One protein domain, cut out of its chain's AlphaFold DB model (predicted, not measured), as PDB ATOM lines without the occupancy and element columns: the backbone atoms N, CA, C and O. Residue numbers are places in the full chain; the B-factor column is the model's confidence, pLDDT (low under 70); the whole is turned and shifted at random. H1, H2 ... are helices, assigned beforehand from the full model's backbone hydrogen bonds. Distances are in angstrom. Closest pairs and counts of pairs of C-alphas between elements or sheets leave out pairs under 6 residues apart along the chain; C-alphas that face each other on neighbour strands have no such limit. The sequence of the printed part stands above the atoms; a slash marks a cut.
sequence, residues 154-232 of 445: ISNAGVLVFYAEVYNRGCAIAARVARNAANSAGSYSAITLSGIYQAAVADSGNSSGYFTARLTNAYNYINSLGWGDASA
ATOM      1  N   ILE A 154       5.777  16.880  39.150       87.75
ATOM      2  CA  ILE A 154       6.219  15.990  38.071       87.75
ATOM      3  C   ILE A 154       6.982  14.812  38.686       87.75
ATOM      4  O   ILE A 154       7.958  15.000  39.409       87.75
ATOM      5  N   SER A 155       6.558  13.587  38.379       83.88
ATOM      6  CA  SER A 155       7.159  12.361  38.925       83.88
ATOM      7  C   SER A 155       7.777  11.441  37.869       83.88
ATOM      8  O   SER A 155       8.615  10.605  38.200       83.88
ATOM      9  N   ASN A 156       7.393  11.578  36.595       89.38
ATOM     10  CA  ASN A 156       7.940  10.758  35.517       89.38
ATOM     11  C   ASN A 156       9.393  11.168  35.209       89.38
ATOM     12  O   ASN A 156       9.657  12.321  34.866       89.38
ATOM     13  N   ALA A 157      10.322  10.211  35.291       89.00
ATOM     14  CA  ALA A 157      11.753  10.441  35.086       89.00
ATOM     15  C   ALA A 157      12.075  11.059  33.716       89.00
ATOM     16  O   ALA A 157      12.822  12.032  33.645       89.00
ATOM     17  N   GLY A 158      11.483  10.553  32.632       90.62
ATOM     18  CA  GLY A 158      11.697  11.104  31.294       90.62
ATOM     19  C   GLY A 158      11.163  12.527  31.150       90.62
ATOM     20  O   GLY A 158      11.813  13.372  30.537       90.62
ATOM     21  N   VAL A 159      10.021  12.824  31.774       95.75
ATOM     22  CA  VAL A 159       9.462  14.183  31.801       95.75
ATOM     23  C   VAL A 159      10.353  15.126  32.602       95.75
ATOM     24  O   VAL A 159      10.582  16.241  32.150       95.75
ATOM     25  N   LEU A 160      10.903  14.689  33.739       93.50
ATOM     26  CA  LEU A 160      11.856  15.477  34.528       93.50
ATOM     27  C   LEU A 160      13.131  15.780  33.733       93.50
ATOM     28  O   LEU A 160      13.568  16.928  33.695       93.50
ATOM     29  N   VAL A 161      13.688  14.786  33.034       93.50
ATOM     30  CA  VAL A 161      14.844  14.992  32.150       93.50
ATOM     31  C   VAL A 161      14.530  16.019  31.059       93.50
ATOM     32  O   VAL A 161      15.313  16.940  30.834       93.50
ATOM     33  N   PHE A 162      13.381  15.888  30.389       94.94
ATOM     34  CA  PHE A 162      12.974  16.837  29.352       94.94
ATOM     35  C   PHE A 162      12.726  18.238  29.927       94.94
ATOM     36  O   PHE A 162      13.124  19.237  29.332       94.94
ATOM     37  N   TYR A 163      12.102  18.319  31.102       94.06
ATOM     38  CA  TYR A 163      11.867  19.567  31.816       94.06
ATOM     39  C   TYR A 163      13.181  20.291  32.121       94.06
ATOM     40  O   TYR A 163      13.271  21.483  31.849       94.06
ATOM     41  N   ALA A 164      14.216  19.590  32.599       92.06
ATOM     42  CA  ALA A 164      15.522  20.194  32.866       92.06
ATOM     43  C   ALA A 164      16.194  20.767  31.609       92.06
ATOM     44  O   ALA A 164      16.815  21.826  31.678       92.06
ATOM     45  N   GLU A 165      16.032  20.123  30.454       90.12
ATOM     46  CA  GLU A 165      16.503  20.654  29.168       90.12
ATOM     47  C   GLU A 165      15.788  21.964  28.794       90.12
ATOM     48  O   GLU A 165      16.426  22.921  28.354       90.12
ATOM     49  N   VAL A 166      14.474  22.055  29.025       89.38
ATOM     50  CA  VAL A 166      13.742  23.319  28.846       89.38
ATOM     51  C   VAL A 166      14.172  24.349  29.899       89.38
ATOM     52  O   VAL A 166      14.334  25.523  29.571       89.38
ATOM     53  N   TYR A 167      14.410  23.921  31.141       86.19
ATOM     54  CA  TYR A 167      14.806  24.784  32.258       86.19
ATOM     55  C   TYR A 167      16.171  25.423  32.036       86.19
ATOM     56  O   TYR A 167      16.332  26.604  32.333       86.19
ATOM     57  N   ASN A 168      17.128  24.698  31.447       82.56
ATOM     58  CA  ASN A 168      18.448  25.242  31.127       82.56
ATOM     59  C   ASN A 168      18.374  26.500  30.244       82.56
ATOM     60  O   ASN A 168      19.265  27.341  30.275       82.56
ATOM     61  N   ARG A 169      17.287  26.646  29.481       76.75
ATOM     62  CA  ARG A 169      17.026  27.798  28.608       76.75
ATOM     63  C   ARG A 169      16.302  28.942  29.319       76.75
ATOM     64  O   ARG A 169      16.234  30.044  28.785       76.75
ATOM     65  N   GLY A 170      15.730  28.674  30.487       73.88
ATOM     66  CA  GLY A 170      15.007  29.632  31.308       73.88
ATOM     67  C   GLY A 170      13.897  28.951  32.100       73.88
ATOM     68  O   GLY A 170      13.016  28.297  31.534       73.88
ATOM     69  N   CYS A 171      13.889  29.159  33.413       68.88
ATOM     70  CA  CYS A 171      12.905  28.544  34.300       68.88
ATOM     71  C   CYS A 171      11.460  28.923  33.935       68.88
ATOM     72  O   CYS A 171      10.594  28.058  33.939       68.88
ATOM     73  N   ALA A 172      11.190  30.170  33.526       68.75
ATOM     74  CA  ALA A 172       9.837  30.617  33.194       68.75
ATOM     75  C   ALA A 172       9.317  29.985  31.904       68.75
ATOM     76  O   ALA A 172       8.110  29.791  31.742       68.75
ATOM     77  N   ILE A 173      10.221  29.639  30.980       79.44
ATOM     78  CA  ILE A 173       9.871  28.838  29.806       79.44
ATOM     79  C   ILE A 173       9.489  27.433  30.276       79.44
ATOM     80  O   ILE A 173       8.419  26.949  29.918       79.44
ATOM     81  N   ALA A 174      10.310  26.804  31.122       84.50
ATOM     82  CA  ALA A 174      10.040  25.465  31.644       84.50
ATOM     83  C   ALA A 174       8.739  25.388  32.451       84.50
ATOM     84  O   ALA A 174       7.937  24.486  32.224       84.50
ATOM     85  N   ALA A 175       8.487  26.363  33.322       77.81
ATOM     86  CA  ALA A 175       7.268  26.495  34.108       77.81
ATOM     87  C   ALA A 175       6.025  26.597  33.223       77.81
ATOM     88  O   ALA A 175       5.074  25.830  33.369       77.81
ATOM     89  N   ARG A 176       6.054  27.501  32.236       82.31
ATOM     90  CA  ARG A 176       4.951  27.688  31.286       82.31
ATOM     91  C   ARG A 176       4.698  26.431  30.457       82.31
ATOM     92  O   ARG A 176       3.546  26.030  30.300       82.31
ATOM     93  N   VAL A 177       5.756  25.790  29.960       90.44
ATOM     94  CA  VAL A 177       5.674  24.528  29.213       90.44
ATOM     95  C   VAL A 177       5.079  23.415  30.077       90.44
ATOM     96  O   VAL A 177       4.147  22.741  29.640       90.44
ATOM     97  N   ALA A 178       5.562  23.249  31.311       90.75
ATOM     98  CA  ALA A 178       5.063  22.247  32.247       90.75
ATOM     99  C   ALA A 178       3.591  22.484  32.599       90.75
ATOM    100  O   ALA A 178       2.802  21.544  32.561       90.75
ATOM    101  N   ARG A 179       3.195  23.735  32.858       88.38
ATOM    102  CA  ARG A 179       1.802  24.116  33.118       88.38
ATOM    103  C   ARG A 179       0.897  23.827  31.921       88.38
ATOM    104  O   ARG A 179      -0.179  23.262  32.089       88.38
ATOM    105  N   ASN A 180       1.329  24.150  30.702       88.56
ATOM    106  CA  ASN A 180       0.565  23.852  29.485       88.56
ATOM    107  C   ASN A 180       0.397  22.339  29.264       88.56
ATOM    108  O   ASN A 180      -0.688  21.873  28.899       88.56
ATOM    109  N   ALA A 181       1.452  21.563  29.526       93.19
ATOM    110  CA  ALA A 181       1.397  20.107  29.487       93.19
ATOM    111  C   ALA A 181       0.466  19.546  30.578       93.19
ATOM    112  O   ALA A 181      -0.375  18.699  30.282       93.19
ATOM    113  N   ALA A 182       0.545  20.067  31.808       91.19
ATOM    114  CA  ALA A 182      -0.321  19.688  32.926       91.19
ATOM    115  C   ALA A 182      -1.794  19.993  32.641       91.19
ATOM    116  O   ALA A 182      -2.643  19.144  32.887       91.19
ATOM    117  N   ASN A 183      -2.106  21.156  32.065       89.19
ATOM    118  CA  ASN A 183      -3.470  21.525  31.671       89.19
ATOM    119  C   ASN A 183      -4.056  20.542  30.649       89.19
ATOM    120  O   ASN A 183      -5.247  20.241  30.692       89.19
ATOM    121  N   SER A 184      -3.216  20.019  29.753       89.81
ATOM    122  CA  SER A 184      -3.621  19.015  28.764       89.81
ATOM    123  C   SER A 184      -3.752  17.613  29.374       89.81
ATOM    124  O   SER A 184      -4.624  16.847  28.972       89.81
ATOM    125  N   ALA A 185      -2.904  17.279  30.351       90.00
ATOM    126  CA  ALA A 185      -2.865  15.977  31.019       90.00
ATOM    127  C   ALA A 185      -3.796  15.864  32.249       90.00
ATOM    128  O   ALA A 185      -4.031  14.767  32.751       90.00
ATOM    129  N   GLY A 186      -4.305  16.985  32.762       90.25
ATOM    130  CA  GLY A 186      -5.131  17.093  33.970       90.25
ATOM    131  C   GLY A 186      -4.356  17.279  35.285       90.25
ATOM    132  O   GLY A 186      -4.946  17.718  36.268       90.25
ATOM    133  N   SER A 187      -3.056  16.970  35.337       89.62
ATOM    134  CA  SER A 187      -2.177  17.252  36.489       89.62
ATOM    135  C   SER A 187      -0.698  17.181  36.099       89.62
ATOM    136  O   SER A 187      -0.358  16.554  35.094       89.62
ATOM    137  N   TYR A 188       0.197  17.737  36.925       86.62
ATOM    138  CA  TYR A 188       1.650  17.616  36.729       86.62
ATOM    139  C   TYR A 188       2.147  16.164  36.791       86.62
ATOM    140  O   TYR A 188       2.992  15.761  35.995       86.62
ATOM    141  N   SER A 189       1.567  15.348  37.675       88.62
ATOM    142  CA  SER A 189       1.920  13.927  37.807       88.62
ATOM    143  C   SER A 189       1.481  13.061  36.619       88.62
ATOM    144  O   SER A 189       2.001  11.965  36.434       88.62
ATOM    145  N   ALA A 190       0.532  13.551  35.812       90.56
ATOM    146  CA  ALA A 190      -0.009  12.852  34.646       90.56
ATOM    147  C   ALA A 190       0.669  13.255  33.326       90.56
ATOM    148  O   ALA A 190       0.312  12.728  32.272       90.56
ATOM    149  N   ILE A 191       1.619  14.196  33.357       94.00
ATOM    150  CA  ILE A 191       2.338  14.622  32.156       94.00
ATOM    151  C   ILE A 191       3.081  13.420  31.556       94.00
ATOM    152  O   ILE A 191       3.781  12.688  32.257       94.00
ATOM    153  N   THR A 192       2.948  13.244  30.243       94.31
ATOM    154  CA  THR A 192       3.710  12.270  29.454       94.31
ATOM    155  C   THR A 192       4.910  12.947  28.789       94.31
ATOM    156  O   THR A 192       4.940  14.174  28.636       94.31
ATOM    157  N   LEU A 193       5.905  12.167  28.359       93.00
ATOM    158  CA  LEU A 193       7.056  12.702  27.633       93.00
ATOM    159  C   LEU A 193       6.612  13.336  26.308       93.00
ATOM    160  O   LEU A 193       7.075  14.425  25.963       93.00
ATOM    161  N   SER A 194       5.682  12.706  25.580       91.06
ATOM    162  CA  SER A 194       5.090  13.331  24.389       91.06
ATOM    163  C   SER A 194       4.336  14.613  24.730       91.06
ATOM    164  O   SER A 194       4.466  15.595  24.002       91.06
ATOM    165  N   GLY A 195       3.600  14.647  25.843       94.19
ATOM    166  CA  GLY A 195       2.824  15.808  26.275       94.19
ATOM    167  C   GLY A 195       3.697  17.034  26.532       94.19
ATOM    168  O   GLY A 195       3.431  18.104  25.980       94.19
ATOM    169  N   ILE A 196       4.778  16.882  27.306       96.06
ATOM    170  CA  ILE A 196       5.702  17.995  27.565       96.06
ATOM    171  C   ILE A 196       6.473  18.412  26.307       96.06
ATOM    172  O   ILE A 196       6.679  19.605  26.088       96.06
ATOM    173  N   TYR A 197       6.833  17.463  25.439       93.88
ATOM    174  CA  TYR A 197       7.477  17.765  24.162       93.88
ATOM    175  C   TYR A 197       6.576  18.607  23.247       93.88
ATOM    176  O   TYR A 197       7.021  19.631  22.729       93.88
ATOM    177  N   GLN A 198       5.300  18.236  23.091       89.19
ATOM    178  CA  GLN A 198       4.351  19.005  22.276       89.19
ATOM    179  C   GLN A 198       4.120  20.408  22.849       89.19
ATOM    180  O   GLN A 198       4.138  21.384  22.101       89.19
ATOM    181  N   ALA A 199       3.974  20.526  24.173       91.44
ATOM    182  CA  ALA A 199       3.858  21.822  24.837       91.44
ATOM    183  C   ALA A 199       5.107  22.693  24.616       91.44
ATOM    184  O   ALA A 199       4.980  23.893  24.379       91.44
ATOM    185  N   ALA A 200       6.303  22.098  24.641       90.38
ATOM    186  CA  ALA A 200       7.554  22.811  24.418       90.38
ATOM    187  C   ALA A 200       7.715  23.292  22.973       90.38
ATOM    188  O   ALA A 200       8.138  24.425  22.766       90.38
ATOM    189  N   VAL A 201       7.379  22.469  21.978       84.31
ATOM    190  CA  VAL A 201       7.479  22.855  20.558       84.31
ATOM    191  C   VAL A 201       6.437  23.913  20.184       84.31
ATOM    192  O   VAL A 201       6.710  24.769  19.347       84.31
ATOM    193  N   ALA A 202       5.262  23.889  20.819       84.62
ATOM    194  CA  ALA A 202       4.220  24.896  20.623       84.62
ATOM    195  C   ALA A 202       4.489  26.221  21.363       84.62
ATOM    196  O   ALA A 202       3.797  27.210  21.118       84.62
ATOM    197  N   ASP A 203       5.459  26.254  22.281       84.75
ATOM    198  CA  ASP A 203       5.751  27.438  23.080       84.75
ATOM    199  C   ASP A 203       6.403  28.542  22.237       84.75
ATOM    200  O   ASP A 203       7.405  28.325  21.550       84.75
ATOM    201  N   SER A 204       5.876  29.764  22.332       69.50
ATOM    202  CA  SER A 204       6.370  30.900  21.549       69.50
ATOM    203  C   SER A 204       7.829  31.261  21.864       69.50
ATOM    204  O   SER A 204       8.543  31.726  20.971       69.50
ATOM    205  N   GLY A 205       8.312  30.963  23.076       63.25
ATOM    206  CA  GLY A 205       9.717  31.101  23.472       63.25
ATOM    207  C   GLY A 205      10.662  30.089  22.807       63.25
ATOM    208  O   GLY A 205      11.880  30.207  22.936       63.25
ATOM    209  N   ASN A 206      10.127  29.109  22.069       62.78
ATOM    210  CA  ASN A 206      10.870  28.006  21.450       62.78
ATOM    211  C   ASN A 206      10.748  27.959  19.921       62.78
ATOM    212  O   ASN A 206      11.253  27.030  19.295       62.78
ATOM    213  N   SER A 207      10.138  28.972  19.308       61.09
ATOM    214  CA  SER A 207       9.718  28.965  17.898       61.09
ATOM    215  C   SER A 207      10.851  28.910  16.855       61.09
ATOM    216  O   SER A 207      10.578  28.917  15.654       61.09
ATOM    217  N   SER A 208      12.127  28.907  17.260       66.50
ATOM    218  CA  SER A 208      13.240  28.831  16.309       66.50
ATOM    219  C   SER A 208      13.443  27.394  15.811       66.50
ATOM    220  O   SER A 208      13.295  26.418  16.556       66.50
ATOM    221  N   GLY A 209      13.838  27.243  14.541       61.59
ATOM    222  CA  GLY A 209      14.152  25.927  13.970       61.59
ATOM    223  C   GLY A 209      15.292  25.211  14.707       61.59
ATOM    224  O   GLY A 209      15.277  23.987  14.828       61.59
ATOM    225  N   TYR A 210      16.234  25.976  15.271       65.19
ATOM    226  CA  TYR A 210      17.308  25.462  16.124       65.19
ATOM    227  C   TYR A 210      16.759  24.796  17.394       65.19
ATOM    228  O   TYR A 210      17.092  23.648  17.688       65.19
ATOM    229  N   PHE A 211      15.856  25.472  18.111       73.06
ATOM    230  CA  PHE A 211      15.292  24.941  19.353       73.06
ATOM    231  C   PHE A 211      14.379  23.745  19.109       73.06
ATOM    232  O   PHE A 211      14.421  22.780  19.865       73.06
ATOM    233  N   THR A 212      13.620  23.752  18.015       73.94
ATOM    234  CA  THR A 212      12.779  22.604  17.649       73.94
ATOM    235  C   THR A 212      13.620  21.340  17.437       73.94
ATOM    236  O   THR A 212      13.285  20.275  17.959       73.94
ATOM    237  N   ALA A 213      14.751  21.447  16.729       69.62
ATOM    238  CA  ALA A 213      15.667  20.324  16.522       69.62
ATOM    239  C   ALA A 213      16.267  19.821  17.845       69.62
ATOM    240  O   ALA A 213      16.329  18.616  18.089       69.62
ATOM    241  N   ARG A 214      16.644  20.748  18.728       80.81
ATOM    242  CA  ARG A 214      17.201  20.443  20.045       80.81
ATOM    243  C   ARG A 214      16.217  19.689  20.947       80.81
ATOM    244  O   ARG A 214      16.551  18.625  21.467       80.81
ATOM    245  N   LEU A 215      14.981  20.180  21.045       84.88
ATOM    246  CA  LEU A 215      13.900  19.525  21.788       84.88
ATOM    247  C   LEU A 215      13.584  18.137  21.208       84.88
ATOM    248  O   LEU A 215      13.384  17.181  21.952       84.88
ATOM    249  N   THR A 216      13.610  17.999  19.880       78.69
ATOM    250  CA  THR A 216      13.415  16.705  19.204       78.69
ATOM    251  C   THR A 216      14.523  15.708  19.562       78.69
ATOM    252  O   THR A 216      14.249  14.537  19.829       78.69
ATOM    253  N   ASN A 217      15.781  16.154  19.612       77.56
ATOM    254  CA  ASN A 217      16.909  15.307  19.999       77.56
ATOM    255  C   ASN A 217      16.803  14.842  21.456       77.56
ATOM    256  O   ASN A 217      17.021  13.660  21.729       77.56
ATOM    257  N   ALA A 218      16.422  15.739  22.371       85.75
ATOM    258  CA  ALA A 218      16.172  15.403  23.770       85.75
ATOM    259  C   ALA A 218      15.063  14.349  23.901       85.75
ATOM    260  O   ALA A 218      15.277  13.297  24.503       85.75
ATOM    261  N   TYR A 219      13.917  14.579  23.253       83.69
ATOM    262  CA  TYR A 219      12.789  13.645  23.221       83.69
ATOM    263  C   TYR A 219      13.200  12.249  22.729       83.69
ATOM    264  O   TYR A 219      12.898  11.236  23.363       83.69
ATOM    265  N   ASN A 220      13.935  12.173  21.617       77.94
ATOM    266  CA  ASN A 220      14.388  10.902  21.050       77.94
ATOM    267  C   ASN A 220      15.396  10.186  21.956       77.94
ATOM    268  O   ASN A 220      15.351   8.963  22.082       77.94
ATOM    269  N   TYR A 221      16.300  10.934  22.592       77.69
ATOM    270  CA  TYR A 221      17.274  10.351  23.504       77.69
ATOM    271  C   TYR A 221      16.601   9.758  24.744       77.69
ATOM    272  O   TYR A 221      16.880   8.615  25.091       77.69
ATOM    273  N   ILE A 222      15.654  10.470  25.357       81.62
ATOM    274  CA  ILE A 222      14.914   9.977  26.529       81.62
ATOM    275  C   ILE A 222      14.111   8.718  26.176       81.62
ATOM    276  O   ILE A 222      14.141   7.735  26.916       81.62
ATOM    277  N   ASN A 223      13.466   8.691  25.004       79.06
ATOM    278  CA  ASN A 223      12.816   7.476  24.505       79.06
ATOM    279  C   ASN A 223      13.807   6.317  24.324       79.06
ATOM    280  O   ASN A 223      13.470   5.177  24.629       79.06
ATOM    281  N   SER A 224      15.039   6.592  23.880       72.75
ATOM    282  CA  SER A 224      16.074   5.559  23.737       72.75
ATOM    283  C   SER A 224      16.556   4.971  25.069       72.75
ATOM    284  O   SER A 224      17.046   3.848  25.079       72.75
ATOM    285  N   LEU A 225      16.365   5.686  26.184       75.00
ATOM    286  CA  LEU A 225      16.605   5.170  27.539       75.00
ATOM    287  C   LEU A 225      15.449   4.290  28.047       75.00
ATOM    288  O   LEU A 225      15.524   3.752  29.147       75.00
ATOM    289  N   GLY A 226      14.365   4.160  27.273       76.94
ATOM    290  CA  GLY A 226      13.141   3.502  27.719       76.94
ATOM    291  C   GLY A 226      12.376   4.316  28.760       76.94
ATOM    292  O   GLY A 226      11.609   3.733  29.514       76.94
ATOM    293  N   TRP A 227      12.604   5.635  28.828       83.69
ATOM    294  CA  TRP A 227      11.949   6.563  29.766       83.69
ATOM    295  C   TRP A 227      10.825   7.371  29.090       83.69
ATOM    296  O   TRP A 227      10.450   8.451  29.541       83.69
ATOM    297  N   GLY A 228      10.308   6.864  27.968       78.81
ATOM    298  CA  GLY A 228       9.213   7.458  27.205       78.81
ATOM    299  C   GLY A 228       7.819   7.236  27.792       78.81
ATOM    300  O   GLY A 228       7.635   6.832  28.940       78.81
ATOM    301  N   ASP A 229       6.793   7.444  26.974       79.75
ATOM    302  CA  ASP A 229       5.400   7.267  27.409       79.75
ATOM    303  C   ASP A 229       5.074   5.808  27.764       79.75
ATOM    304  O   ASP A 229       4.292   5.546  28.675       79.75
ATOM    305  N   ALA A 230       5.735   4.853  27.103       60.81
ATOM    306  CA  ALA A 230       5.575   3.420  27.356       60.81
ATOM    307  C   ALA A 230       6.063   2.989  28.753       60.81
ATOM    308  O   ALA A 230       5.614   1.971  29.265       60.81
ATOM    309  N   SER A 231       6.939   3.769  29.394       54.78
ATOM    310  CA  SER A 231       7.376   3.535  30.780       54.78
ATOM    311  C   SER A 231       6.354   3.990  31.829       54.78
ATOM    312  O   SER A 231       6.475   3.607  32.989       54.78
ATOM    313  N   ALA A 232       5.358   4.802  31.449       46.44
ATOM    314  CA  ALA A 232       4.323   5.305  32.357       46.44
ATOM    315  C   ALA A 232       3.112   4.363  32.467       46.44
ATOM    316  O   ALA A 232       2.400   4.374  33.471       46.44
TER     317      ALA A 232
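AT A GLANCE: This is residues 154 to 232 of the 445 residues of an uncharacterized protein of Ruminococcus sp. CAG:403 (UniProt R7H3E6). Three helices, H1, H3 and H4, run side by side as a small bundle, their centres making a triangle, while H2 crosses H1 and H3 on the side away from H4. The printed part has 79 residues with four named helices in the order H1, H2, H3, H4 and no named strand; the class is all helix. The whole is compact and rounded, with a radius of gyration of the C-alphas of 11.1 A and spans of 30 by 26 by 17 A.

IN THESE COORDINATES: H1 holds residues 157 to 167 and measures 14.9 A from first to last C-alpha, beginning at C-alpha 157 (11.753, 10.441, 35.086). After a tight link, H2 takes residues 171 to 185, 20.4 A long. H3, residues 193 to 202, begins at C-alpha 193 (7.056, 12.702, 27.633) and is 14.3 A long. H4, residues 209 to 224, is the longest helix at 22.7 A and ends at C-alpha 224 (16.074, 5.559, 23.737).

HOW THE PARTS SIT: H1 and H3 are the hubs, touching three helices each. They touch each other at a shallow tilt of 21 degrees, the same way, with the closest C-alphas, Val 159 and Leu 193, 5.0 A apart. H4 touches H1 at a shallow tilt of 20 degrees, opposite ways; their closest C-alphas, Gly 158 and Ile 222, are 5.9 A apart. H3 and H4 form a helical hairpin at 1 degree, touching through residues 212 to 219 of H4 alone; the C-alphas of Val 201 and Thr 212 come closest, at 6.1 A. H1 and H2 form another helical hairpin at a steep tilt of 41 degrees, where H2 touches with residues 173 to 178 alone and the closest C-alphas, Tyr 167 and Ala 174, are 4.9 A apart. H2 touches H3 at a steep tilt of 61 degrees, with the closest C-alphas, Ala 181 and Ile 196, 5.2 A apart. H2 and H4 are apart. In H1, H2, H3 and H4 every O i to N i+4 pair is within hydrogen-bond range.

THE WHOLE: The two C-alphas farthest apart, Gly 186 and Tyr 210, are 29.9 A apart. The printed part has no cut and no long link. The mean pLDDT of the printed part is 82.4, with values under 70 at residues 171 to 172, 204 to 210, 213 and 230 to 232.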